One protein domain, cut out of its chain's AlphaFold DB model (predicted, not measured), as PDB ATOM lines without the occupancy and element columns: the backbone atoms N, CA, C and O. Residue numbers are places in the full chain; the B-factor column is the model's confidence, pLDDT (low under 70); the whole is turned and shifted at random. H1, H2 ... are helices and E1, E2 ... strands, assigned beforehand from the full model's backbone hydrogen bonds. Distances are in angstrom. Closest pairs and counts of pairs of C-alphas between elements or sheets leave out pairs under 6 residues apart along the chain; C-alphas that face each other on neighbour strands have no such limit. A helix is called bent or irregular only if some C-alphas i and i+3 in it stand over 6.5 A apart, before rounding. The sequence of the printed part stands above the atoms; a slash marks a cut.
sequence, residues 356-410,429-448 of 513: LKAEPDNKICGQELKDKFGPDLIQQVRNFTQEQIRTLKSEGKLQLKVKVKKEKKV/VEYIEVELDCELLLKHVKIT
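Overview. This is residues 356 to 410 and 429 to 448 of the 513 residues of an uncharacterized protein of Paramecium tetraurelia (UniProt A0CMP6). A long two-stranded ribbon, E2 and E3, bent along its way, makes the longest axis; H2 packs on E2, and a small head at one end of the ribbon holds H3 and the short strand pair E1 and E4. The ribbon's other end, where the cut lies, runs out beyond the helices, and H1 sits at one side, away from the other helices. The printed part has 75 residues, with three named helices and four named strands in the order E1 H1 H2 H3 E2 E3 E4. Its class is mixed, helices and strands, and both two-stranded sheets, E1 - E4 and E2 - E3, are antiparallel. The whole is only just compact, close to loose, with a radius of gyration of the C-alphas of 13.1 A, and its outline is a rod spanning 45 by 21 by 17 A.

Along the chain. E1 is residues 356 to 360, 13.2 A long, and begins at C-alpha 356 at (-17.686, -29.440, 20.120). H1, residues 362 to 368, measures 10.2 A, and H2, residues 375 to 382, 10.5 A. H3, residues 386 to 395, is 14.1 A long. E2, residues 397 to 407, measures 29.3 A and bends by 52 degrees at residue 400. E3, residues 431 to 441, measures 28.3 A and bends by 53 degrees at residue 437; its C-alpha 431 is at (-36.533, -1.837, 9.776). E4, residues 445 to 448, is 9.4 A long and ends at C-alpha 448 at (-16.252, -29.900, 14.394).

Arrangement. E1 and E4 are antiparallel neighbours at 146 degrees, with N 359 and O 446 2.9 A apart, within hydrogen-bond range. The closest C-alphas of E1 and H2 are those of Ala 358 and Arg 382, 5.5 A apart. Those of E1 and H3 are Leu 356 and Gln 386, at 6.3 A. H1 is apart from H2, H3, E2 and E3, and only just apart from E4, at 8.3 A. H2 comes closest to E2 at the C-alphas of Leu 377 and Val 402, 5.8 A. H3 comes closest to E2 at those of Leu 392 and Leu 398, 5.7 A. E2 and E3 are antiparallel neighbours at 158 degrees, with N 398 and O 440 at 2.9 A and N 406 and O 432 at 3.0 A, both within hydrogen-bond range. E3 and E4 meet only through their link. In H1, H2 and H3 every O i to N i+4 pair is within hydrogen-bond range.

Size, cuts and confidence. The two C-alphas farthest apart are those of Ser 394 and Val 410, at 45.2 A. Residues 411 to 428 are not printed, and C-alphas 410 and 429 are 9.0 A apart across the cut. Of the links that are printed whole, H1 to H2 is short and the others are tight. The mean pLDDT of the printed part is 81.0; residues 406 to 410 and 429 to 432 are under 70.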
ATOM      1  N   LEU A 356     -17.012 -29.473  21.411       74.31
ATOM      2  CA  LEU A 356     -17.686 -29.440  20.120       74.31
ATOM      3  C   LEU A 356     -17.922 -27.981  19.722       74.31
ATOM      4  O   LEU A 356     -18.417 -27.192  20.526       74.31
ATOM      5  N   LYS A 357     -17.603 -27.624  18.483       80.56
ATOM      6  CA  LYS A 357     -17.949 -26.333  17.889       80.56
ATOM      7  C   LYS A 357     -18.966 -26.553  16.786       80.56
ATOM      8  O   LYS A 357     -18.780 -27.409  15.925       80.56
ATOM      9  N   ALA A 358     -20.029 -25.764  16.807       83.88
ATOM     10  CA  ALA A 358     -21.038 -25.748  15.767       83.88
ATOM     11  C   ALA A 358     -20.801 -24.555  14.829       83.88
ATOM     12  O   ALA A 358     -20.697 -23.409  15.267       83.88
ATOM     13  N   GLU A 359     -20.737 -24.811  13.524       86.81
ATOM     14  CA  GLU A 359     -20.775 -23.772  12.496       86.81
ATOM     15  C   GLU A 359     -21.927 -24.037  11.521       86.81
ATOM     16  O   GLU A 359     -22.142 -25.179  11.116       86.81
ATOM     17  N   PRO A 360     -22.691 -23.010  11.121       88.06
ATOM     18  CA  PRO A 360     -23.777 -23.203  10.170       88.06
ATOM     19  C   PRO A 360     -23.229 -23.578   8.786       88.06
ATOM     20  O   PRO A 360     -22.287 -22.957   8.286       88.06
ATOM     21  N   ASP A 361     -23.849 -24.553   8.119       87.94
ATOM     22  CA  ASP A 361     -23.621 -24.769   6.690       87.94
ATOM     23  C   ASP A 361     -24.348 -23.669   5.912       87.94
ATOM     24  O   ASP A 361     -25.537 -23.765   5.612       87.94
ATOM     25  N   ASN A 362     -23.614 -22.605   5.584       87.12
ATOM     26  CA  ASN A 362     -24.162 -21.425   4.918       87.12
ATOM     27  C   ASN A 362     -24.960 -21.757   3.643       87.12
ATOM     28  O   ASN A 362     -25.905 -21.039   3.316       87.12
ATOM     29  N   LYS A 363     -24.600 -22.828   2.920       85.88
ATOM     30  CA  LYS A 363     -25.276 -23.214   1.677       85.88
ATOM     31  C   LYS A 363     -26.632 -23.854   1.968       85.88
ATOM     32  O   LYS A 363     -27.624 -23.455   1.363       85.88
ATOM     33  N   ILE A 364     -26.675 -24.813   2.894       88.31
ATOM     34  CA  ILE A 364     -27.906 -25.535   3.252       88.31
ATOM     35  C   ILE A 364     -28.845 -24.606   4.032       88.31
ATOM     36  O   ILE A 364     -30.020 -24.479   3.687       88.31
ATOM     37  N   CYS A 365     -28.317 -23.878   5.021       85.25
ATOM     38  CA  CYS A 365     -29.084 -22.919   5.813       85.25
ATOM     39  C   CYS A 365     -29.725 -21.832   4.943       85.25
ATOM     40  O   CYS A 365     -30.901 -21.527   5.123       85.25
ATOM     41  N   GLY A 366     -28.991 -21.272   3.975       84.31
ATOM     42  CA  GLY A 366     -29.530 -20.245   3.080       84.31
ATOM     43  C   GLY A 366     -30.674 -20.745   2.190       84.31
ATOM     44  O   GLY A 366     -31.601 -19.989   1.905       84.31
ATOM     45  N   GLN A 367     -30.644 -22.016   1.776       88.19
ATOM     46  CA  GLN A 367     -31.690 -22.610   0.936       88.19
ATOM     47  C   GLN A 367     -32.962 -22.949   1.723       88.19
ATOM     48  O   GLN A 367     -34.065 -22.669   1.246       88.19
ATOM     49  N   GLU A 368     -32.822 -23.542   2.910       87.25
ATOM     50  CA  GLU A 368     -33.962 -24.075   3.668       87.25
ATOM     51  C   GLU A 368     -34.548 -23.074   4.671       87.25
ATOM     52  O   GLU A 368     -35.769 -22.954   4.778       87.25
ATOM     53  N   LEU A 369     -33.702 -22.316   5.376       84.56
ATOM     54  CA  LEU A 369     -34.140 -21.408   6.442       84.56
ATOM     55  C   LEU A 369     -34.510 -20.011   5.916       84.56
ATOM     56  O   LEU A 369     -35.215 -19.278   6.611       84.56
ATOM     57  N   LYS A 370     -34.095 -19.665   4.684       85.75
ATOM     58  CA  LYS A 370     -34.432 -18.421   3.961       85.75
ATOM     59  C   LYS A 370     -34.328 -17.189   4.871       85.75
ATOM     60  O   LYS A 370     -33.253 -16.904   5.386       85.75
ATOM     61  N   ASP A 371     -35.444 -16.508   5.126       82.19
ATOM     62  CA  ASP A 371     -35.537 -15.288   5.933       82.19
ATOM     63  C   ASP A 371     -35.051 -15.475   7.382       82.19
ATOM     64  O   ASP A 371     -34.703 -14.499   8.039       82.19
ATOM     65  N   LYS A 372     -35.015 -16.713   7.896       81.75
ATOM     66  CA  LYS A 372     -34.515 -17.046   9.242       81.75
ATOM     67  C   LYS A 372     -32.989 -17.196   9.292       81.75
ATOM     68  O   LYS A 372     -32.421 -17.213  10.383       81.75
ATOM     69  N   PHE A 373     -32.313 -17.311   8.144       84.75
ATOM     70  CA  PHE A 373     -30.855 -17.376   8.074       84.75
ATOM     71  C   PHE A 373     -30.260 -15.968   8.000       84.75
ATOM     72  O   PHE A 373     -30.267 -15.313   6.960       84.75
ATOM     73  N   GLY A 374     -29.726 -15.505   9.128       83.44
ATOM     74  CA  GLY A 374     -29.141 -14.176   9.263       83.44
ATOM     75  C   GLY A 374     -27.995 -14.136  10.276       83.44
ATOM     76  O   GLY A 374     -27.640 -15.169  10.851       83.44
ATOM     77  N   PRO A 375     -27.410 -12.949  10.518       83.62
ATOM     78  CA  PRO A 375     -26.268 -12.787  11.418       83.62
ATOM     79  C   PRO A 375     -26.556 -13.274  12.844       83.62
ATOM     80  O   PRO A 375     -25.667 -13.848  13.465       83.62
ATOM     81  N   ASP A 376     -27.796 -13.126  13.320       86.69
ATOM     82  CA  ASP A 376     -28.220 -13.606  14.640       86.69
ATOM     83  C   ASP A 376     -28.163 -15.138  14.737       86.69
ATOM     84  O   ASP A 376     -27.513 -15.670  15.632       86.69
ATOM     85  N   LEU A 377     -28.724 -15.865  13.758       85.75
ATOM     86  CA  LEU A 377     -28.640 -17.330  13.729       85.75
ATOM     87  C   LEU A 377     -27.186 -17.808  13.639       85.75
ATOM     88  O   LEU A 377     -26.793 -18.735  14.341       85.75
ATOM     89  N   ILE A 378     -26.372 -17.167  12.795       85.94
ATOM     90  CA  ILE A 378     -24.951 -17.510  12.649       85.94
ATOM     91  C   ILE A 378     -24.214 -17.325  13.980       85.94
ATOM     92  O   ILE A 378     -23.385 -18.161  14.345       85.94
ATOM     93  N   GLN A 379     -24.509 -16.248  14.706       86.88
ATOM     94  CA  GLN A 379     -23.892 -15.959  15.995       86.88
ATOM     95  C   GLN A 379     -24.374 -16.916  17.090       86.88
ATOM     96  O   GLN A 379     -23.549 -17.395  17.863       86.88
ATOM     97  N   GLN A 380     -25.666 -17.248  17.122       87.88
ATOM     98  CA  GLN A 380     -26.209 -18.235  18.055       87.88
ATOM     99  C   GLN A 380     -25.589 -19.617  17.830       87.88
ATOM    100  O   GLN A 380     -25.071 -20.191  18.781       87.88
ATOM    101  N   VAL A 381     -25.555 -20.112  16.585       85.81
ATOM    102  CA  VAL A 381     -24.965 -21.425  16.251       85.81
ATOM    103  C   VAL A 381     -23.489 -21.487  16.645       85.81
ATOM    104  O   VAL A 381     -23.054 -22.474  17.233       85.81
ATOM    105  N   ARG A 382     -22.725 -20.414  16.401       85.94
ATOM    106  CA  ARG A 382     -21.310 -20.327  16.806       85.94
ATOM    107  C   ARG A 382     -21.095 -20.286  18.321       85.94
ATOM    108  O   ARG A 382     -20.000 -20.615  18.764       85.94
ATOM    109  N   ASN A 383     -22.113 -19.894  19.086       86.44
ATOM    110  CA  ASN A 383     -22.071 -19.755  20.542       86.44
ATOM    111  C   ASN A 383     -22.851 -20.862  21.275       86.44
ATOM    112  O   ASN A 383     -23.140 -20.707  22.462       86.44
ATOM    113  N   PHE A 384     -23.217 -21.958  20.601       87.50
ATOM    114  CA  PHE A 384     -23.903 -23.063  21.268       87.50
ATOM    115  C   PHE A 384     -23.082 -23.635  22.420       87.50
ATOM    116  O   PHE A 384     -21.872 -23.842  22.319       87.50
ATOM    117  N   THR A 385     -23.774 -23.944  23.513       84.31
ATOM    118  CA  THR A 385     -23.181 -24.680  24.629       84.31
ATOM    119  C   THR A 385     -22.961 -26.146  24.248       84.31
ATOM    120  O   THR A 385     -23.600 -26.679  23.338       84.31
ATOM    121  N   GLN A 386     -22.075 -26.839  24.970       80.25
ATOM    122  CA  GLN A 386     -21.834 -28.270  24.741       80.25
ATOM    123  C   GLN A 386     -23.113 -29.106  24.883       80.25
ATOM    124  O   GLN A 386     -23.311 -30.043  24.115       80.25
ATOM    125  N   GLU A 387     -24.003 -28.748  25.814       80.44
ATOM    126  CA  GLU A 387     -25.311 -29.396  25.949       80.44
ATOM    127  C   GLU A 387     -26.163 -29.207  24.696       80.44
ATOM    128  O   GLU A 387     -26.653 -30.191  24.158       80.44
ATOM    129  N   GLN A 388     -26.259 -27.989  24.157       83.06
ATOM    130  CA  GLN A 388     -27.046 -27.724  22.947       83.06
ATOM    131  C   GLN A 388     -26.528 -28.492  21.726       83.06
ATOM    132  O   GLN A 388     -27.321 -29.013  20.942       83.06
ATOM    133  N   ILE A 389     -25.205 -28.608  21.570       81.50
ATOM    134  CA  ILE A 389     -24.606 -29.381  20.473       81.50
ATOM    135  C   ILE A 389     -24.843 -30.886  20.670       81.50
ATOM    136  O   ILE A 389     -25.129 -31.594  19.702       81.50
ATOM    137  N   ARG A 390     -24.764 -31.386  21.912       81.75
ATOM    138  CA  ARG A 390     -25.073 -32.786  22.248       81.75
ATOM    139  C   ARG A 390     -26.546 -33.109  21.992       81.75
ATOM    140  O   ARG A 390     -26.810 -34.104  21.324       81.75
ATOM    141  N   THR A 391     -27.469 -32.243  22.411       83.75
ATOM    142  CA  THR A 391     -28.908 -32.357  22.127       83.75
ATOM    143  C   THR A 391     -29.173 -32.365  20.623       83.75
ATOM    144  O   THR A 391     -29.892 -33.230  20.132       83.75
ATOM    145  N   LEU A 392     -28.530 -31.477  19.855       85.00
ATOM    146  CA  LEU A 392     -28.662 -31.461  18.396       85.00
ATOM    147  C   LEU A 392     -28.148 -32.760  17.744       85.00
ATOM    148  O   LEU A 392     -28.749 -33.228  16.778       85.00
ATOM    149  N   LYS A 393     -27.068 -33.367  18.269       81.31
ATOM    150  CA  LYS A 393     -26.555 -34.674  17.813       81.31
ATOM    151  C   LYS A 393     -27.489 -35.837  18.167       81.31
ATOM    152  O   LYS A 393     -27.645 -36.727  17.337       81.31
ATOM    153  N   SER A 394     -28.074 -35.856  19.366       81.56
ATOM    154  CA  SER A 394     -28.917 -36.969  19.830       81.56
ATOM    155  C   SER A 394     -30.343 -36.909  19.289       81.56
ATOM    156  O   SER A 394     -30.893 -37.932  18.894       81.56
ATOM    157  N   GLU A 395     -30.948 -35.722  19.266       85.50
ATOM    158  CA  GLU A 395     -32.347 -35.518  18.865       85.50
ATOM    159  C   GLU A 395     -32.487 -35.134  17.386       85.50
ATOM    160  O   GLU A 395     -33.584 -35.168  16.828       85.50
ATOM    161  N   GLY A 396     -31.385 -34.755  16.730       84.25
ATOM    162  CA  GLY A 396     -31.340 -34.380  15.314       84.25
ATOM    163  C   GLY A 396     -31.911 -32.993  14.997       84.25
ATOM    164  O   GLY A 396     -31.837 -32.559  13.842       84.25
ATOM    165  N   LYS A 397     -32.466 -32.289  15.991       87.94
ATOM    166  CA  LYS A 397     -33.085 -30.964  15.854       87.94
ATOM    167  C   LYS A 397     -32.974 -30.129  17.132       87.94
ATOM    168  O   LYS A 397     -32.905 -30.681  18.222       87.94
ATOM    169  N   LEU A 398     -32.993 -28.803  16.994       90.00
ATOM    170  CA  LEU A 398     -32.993 -27.842  18.100       90.00
ATOM    171  C   LEU A 398     -33.888 -26.642  17.750       90.00
ATOM    172  O   LEU A 398     -33.777 -26.086  16.660       90.00
ATOM    173  N   GLN A 399     -34.779 -26.245  18.661       88.06
ATOM    174  CA  GLN A 399     -35.663 -25.086  18.476       88.06
ATOM    175  C   GLN A 399     -35.004 -23.816  19.025       88.06
ATOM    176  O   GLN A 399     -34.536 -23.799  20.163       88.06
ATOM    177  N   LEU A 400     -34.965 -22.756  18.218       87.81
ATOM    178  CA  LEU A 400     -34.291 -21.492  18.528       87.81
ATOM    179  C   LEU A 400     -35.170 -20.303  18.150       87.81
ATOM    180  O   LEU A 400     -35.945 -20.378  17.199       87.81
ATOM    181  N   LYS A 401     -34.995 -19.177  18.839       85.81
ATOM    182  CA  LYS A 401     -35.599 -17.899  18.446       85.81
ATOM    183  C   LYS A 401     -34.545 -17.020  17.804       85.81
ATOM    184  O   LYS A 401     -33.540 -16.709  18.438       85.81
ATOM    185  N   VAL A 402     -34.780 -16.619  16.560       86.62
ATOM    186  CA  VAL A 402     -33.844 -15.803  15.777       86.62
ATOM    187  C   VAL A 402     -34.444 -14.458  15.428       86.62
ATOM    188  O   VAL A 402     -35.596 -14.362  14.998       86.62
ATOM    189  N   LYS A 403     -33.639 -13.413  15.602       83.94
ATOM    190  CA  LYS A 403     -34.003 -12.031  15.296       83.94
ATOM    191  C   LYS A 403     -33.736 -11.733  13.830       83.94
ATOM    192  O   LYS A 403     -32.605 -11.828  13.350       83.94
ATOM    193  N   VAL A 404     -34.784 -11.328  13.121       81.94
ATOM    194  CA  VAL A 404     -34.729 -10.985  11.697       81.94
ATOM    195  C   VAL A 404     -35.195  -9.547  11.505       81.94
ATOM    196  O   VAL A 404     -36.221  -9.137  12.048       81.94
ATOM    197  N   LYS A 405     -34.453  -8.769  10.709       75.56
ATOM    198  CA  LYS A 405     -34.859  -7.414  10.316       75.56
ATOM    199  C   LYS A 405     -35.833  -7.498   9.144       75.56
ATOM    200  O   LYS A 405     -35.440  -7.921   8.059       75.56
ATOM    201  N   LYS A 406     -37.085  -7.087   9.352       69.50
ATOM    202  CA  LYS A 406     -38.096  -6.968   8.289       69.50
ATOM    203  C   LYS A 406     -38.343  -5.503   7.941       69.50
ATOM    204  O   LYS A 406     -38.406  -4.649   8.825       69.50
ATOM    205  N   GLU A 407     -38.491  -5.224   6.648       65.00
ATOM    206  CA  GLU A 407     -38.855  -3.898   6.145       65.00
ATOM    207  C   GLU A 407     -40.323  -3.584   6.464       65.00
ATOM    208  O   GLU A 407     -41.222  -4.386   6.186       65.00
ATOM    209  N   LYS A 408     -40.581  -2.401   7.024       51.66
ATOM    210  CA  LYS A 408     -41.936  -1.901   7.267       51.66
ATOM    211  C   LYS A 408     -42.495  -1.330   5.958       51.66
ATOM    212  O   LYS A 408     -42.057  -0.277   5.501       51.66
ATOM    213  N   LYS A 409     -43.450  -2.021   5.325       46.75
ATOM    214  CA  LYS A 409     -44.172  -1.475   4.160       46.75
ATOM    215  C   LYS A 409     -45.104  -0.352   4.623       46.75
ATOM    216  O   LYS A 409     -46.077  -0.620   5.318       46.75
ATOM    217  N   VAL A 410     -44.810   0.888   4.232       46.50
ATOM    218  CA  VAL A 410     -45.763   2.006   4.299       46.50
ATOM    219  C   VAL A 410     -46.525   2.024   2.971       46.50
ATOM    220  O   VAL A 410     -45.906   2.121   1.912       46.50
ATOM    221  N   VAL A 429     -36.182   3.404   4.475       52.12
ATOM    222  CA  VAL A 429     -36.820   2.158   4.912       52.12
ATOM    223  C   VAL A 429     -36.603   2.026   6.420       52.12
ATOM    224  O   VAL A 429     -35.462   1.927   6.870       52.12
ATOM    225  N   GLU A 430     -37.682   2.048   7.206       51.84
ATOM    226  CA  GLU A 430     -37.649   1.654   8.621       51.84
ATOM    227  C   GLU A 430     -37.615   0.122   8.721       51.84
ATOM    228  O   GLU A 430     -38.455  -0.572   8.141       51.84
ATOM    229  N   TYR A 431     -36.653  -0.408   9.481       63.44
ATOM    230  CA  TYR A 431     -36.533  -1.837   9.776       63.44
ATOM    231  C   TYR A 431     -37.039  -2.115  11.189       63.44
ATOM    232  O   TYR A 431     -36.671  -1.407  12.125       63.44
ATOM    233  N   ILE A 432     -37.835  -3.169  11.345       68.94
ATOM    234  CA  ILE A 432     -38.292  -3.668  12.645       68.94
ATOM    235  C   ILE A 432     -37.605  -5.014  12.900       68.94
ATOM    236  O   ILE A 432     -37.531  -5.848  11.993       68.94
ATOM    237  N   GLU A 433     -37.094  -5.238  14.111       71.94
ATOM    238  CA  GLU A 433     -36.609  -6.556  14.534       71.94
ATOM    239  C   GLU A 433     -37.788  -7.420  14.985       71.94
ATOM    240  O   GLU A 433     -38.564  -7.026  15.854       71.94
ATOM    241  N   VAL A 434     -37.930  -8.596  14.372       78.19
ATOM    242  CA  VAL A 434     -38.974  -9.576  14.691       78.19
ATOM    243  C   VAL A 434     -38.300 -10.885  15.089       78.19
ATOM    244  O   VAL A 434     -37.410 -11.358  14.380       78.19
ATOM    245  N   GLU A 435     -38.719 -11.475  16.210       81.88
ATOM    246  CA  GLU A 435     -38.298 -12.821  16.610       81.88
ATOM    247  C   GLU A 435     -39.134 -13.875  15.880       81.88
ATOM    248  O   GLU A 435     -40.365 -13.817  15.868       81.88
ATOM    249  N   LEU A 436     -38.457 -14.838  15.258       83.94
ATOM    250  CA  LEU A 436     -39.074 -15.977  14.586       83.94
ATOM    251  C   LEU A 436     -38.585 -17.274  15.222       83.94
ATOM    252  O   LEU A 436     -37.385 -17.441  15.447       83.94
ATOM    253  N   ASP A 437     -39.500 -18.218  15.435       85.44
ATOM    254  CA  ASP A 437     -39.133 -19.579  15.817       85.44
ATOM    255  C   ASP A 437     -38.464 -20.286  14.626       85.44
ATOM    256  O   ASP A 437     -38.967 -20.274  13.492       85.44
ATOM    257  N   CYS A 438     -37.308 -20.893  14.863       84.81
ATOM    258  CA  CYS A 438     -36.474 -21.567  13.879       84.81
ATOM    259  C   CYS A 438     -36.134 -22.973  14.371       84.81
ATOM    260  O   CYS A 438     -35.490 -23.143  15.404       84.81
ATOM    261  N   GLU A 439     -36.548 -23.974  13.596       88.38
ATOM    262  CA  GLU A 439     -36.159 -25.360  13.824       88.38
ATOM    263  C   GLU A 439     -34.849 -25.643  13.083       88.38
ATOM    264  O   GLU A 439     -34.797 -25.679  11.851       88.38
ATOM    265  N   LEU A 440     -33.776 -25.838  13.843       87.62
ATOM    266  CA  LEU A 440     -32.452 -26.129  13.319       87.62
ATOM    267  C   LEU A 440     -32.198 -27.640  13.332       87.62
ATOM    268  O   LEU A 440     -31.996 -28.235  14.383       87.62
ATOM    269  N   LEU A 441     -32.204 -28.269  12.159       88.31
ATOM    270  CA  LEU A 441     -31.822 -29.681  11.976       88.31
ATOM    271  C   LEU A 441     -30.296 -29.902  11.946       88.31
ATOM    272  O   LEU A 441     -29.555 -29.022  11.514       88.31
ATOM    273  N   LEU A 442     -29.832 -31.112  12.289       85.69
ATOM    274  CA  LEU A 442     -28.406 -31.490  12.298       85.69
ATOM    275  C   LEU A 442     -27.688 -31.210  10.963       85.69
ATOM    276  O   LEU A 442     -26.562 -30.727  10.962       85.69
ATOM    277  N   LYS A 443     -28.352 -31.426   9.818       86.25
ATOM    278  CA  LYS A 443     -27.796 -31.141   8.476       86.25
ATOM    279  C   LYS A 443     -27.466 -29.661   8.223       86.25
ATOM    280  O   LYS A 443     -26.723 -29.354   7.298       86.25
ATOM    281  N   HIS A 444     -28.027 -28.746   9.015       85.81
ATOM    282  CA  HIS A 444     -27.762 -27.310   8.921       85.81
ATOM    283  C   HIS A 444     -26.472 -26.901   9.637       85.81
ATOM    284  O   HIS A 444     -26.028 -25.762   9.496       85.81
ATOM    285  N   VAL A 445     -25.873 -27.795  10.424       84.94
ATOM    286  CA  VAL A 445     -24.733 -27.479  11.282       84.94
ATOM    287  C   VAL A 445     -23.592 -28.439  10.994       84.94
ATOM    288  O   VAL A 445     -23.720 -29.653  11.122       84.94
ATOM    289  N   LYS A 446     -22.432 -27.882  10.661       83.00
ATOM    290  CA  LYS A 446     -21.163 -28.600  10.703       83.00
ATOM    291  C   LYS A 446     -20.661 -28.575  12.133       83.00
ATOM    292  O   LYS A 446     -20.338 -27.515  12.663       83.00
ATOM    293  N   ILE A 447     -20.627 -29.745  12.756       79.56
ATOM    294  CA  ILE A 447     -20.055 -29.912  14.088       79.56
ATOM    295  C   ILE A 447     -18.620 -30.383  13.907       79.56
ATOM    296  O   ILE A 447     -18.382 -31.432  13.311       79.56
ATOM    297  N   THR A 448     -17.683 -29.600  14.416       73.75
ATOM    298  CA  THR A 448     -16.252 -29.900  14.394       73.75
ATOM    299  C   THR A 448     -15.730 -29.966  15.815       73.75
ATOM    300  O   THR A 448     -16.143 -29.177  16.664       73.75
TER     301      THR A 448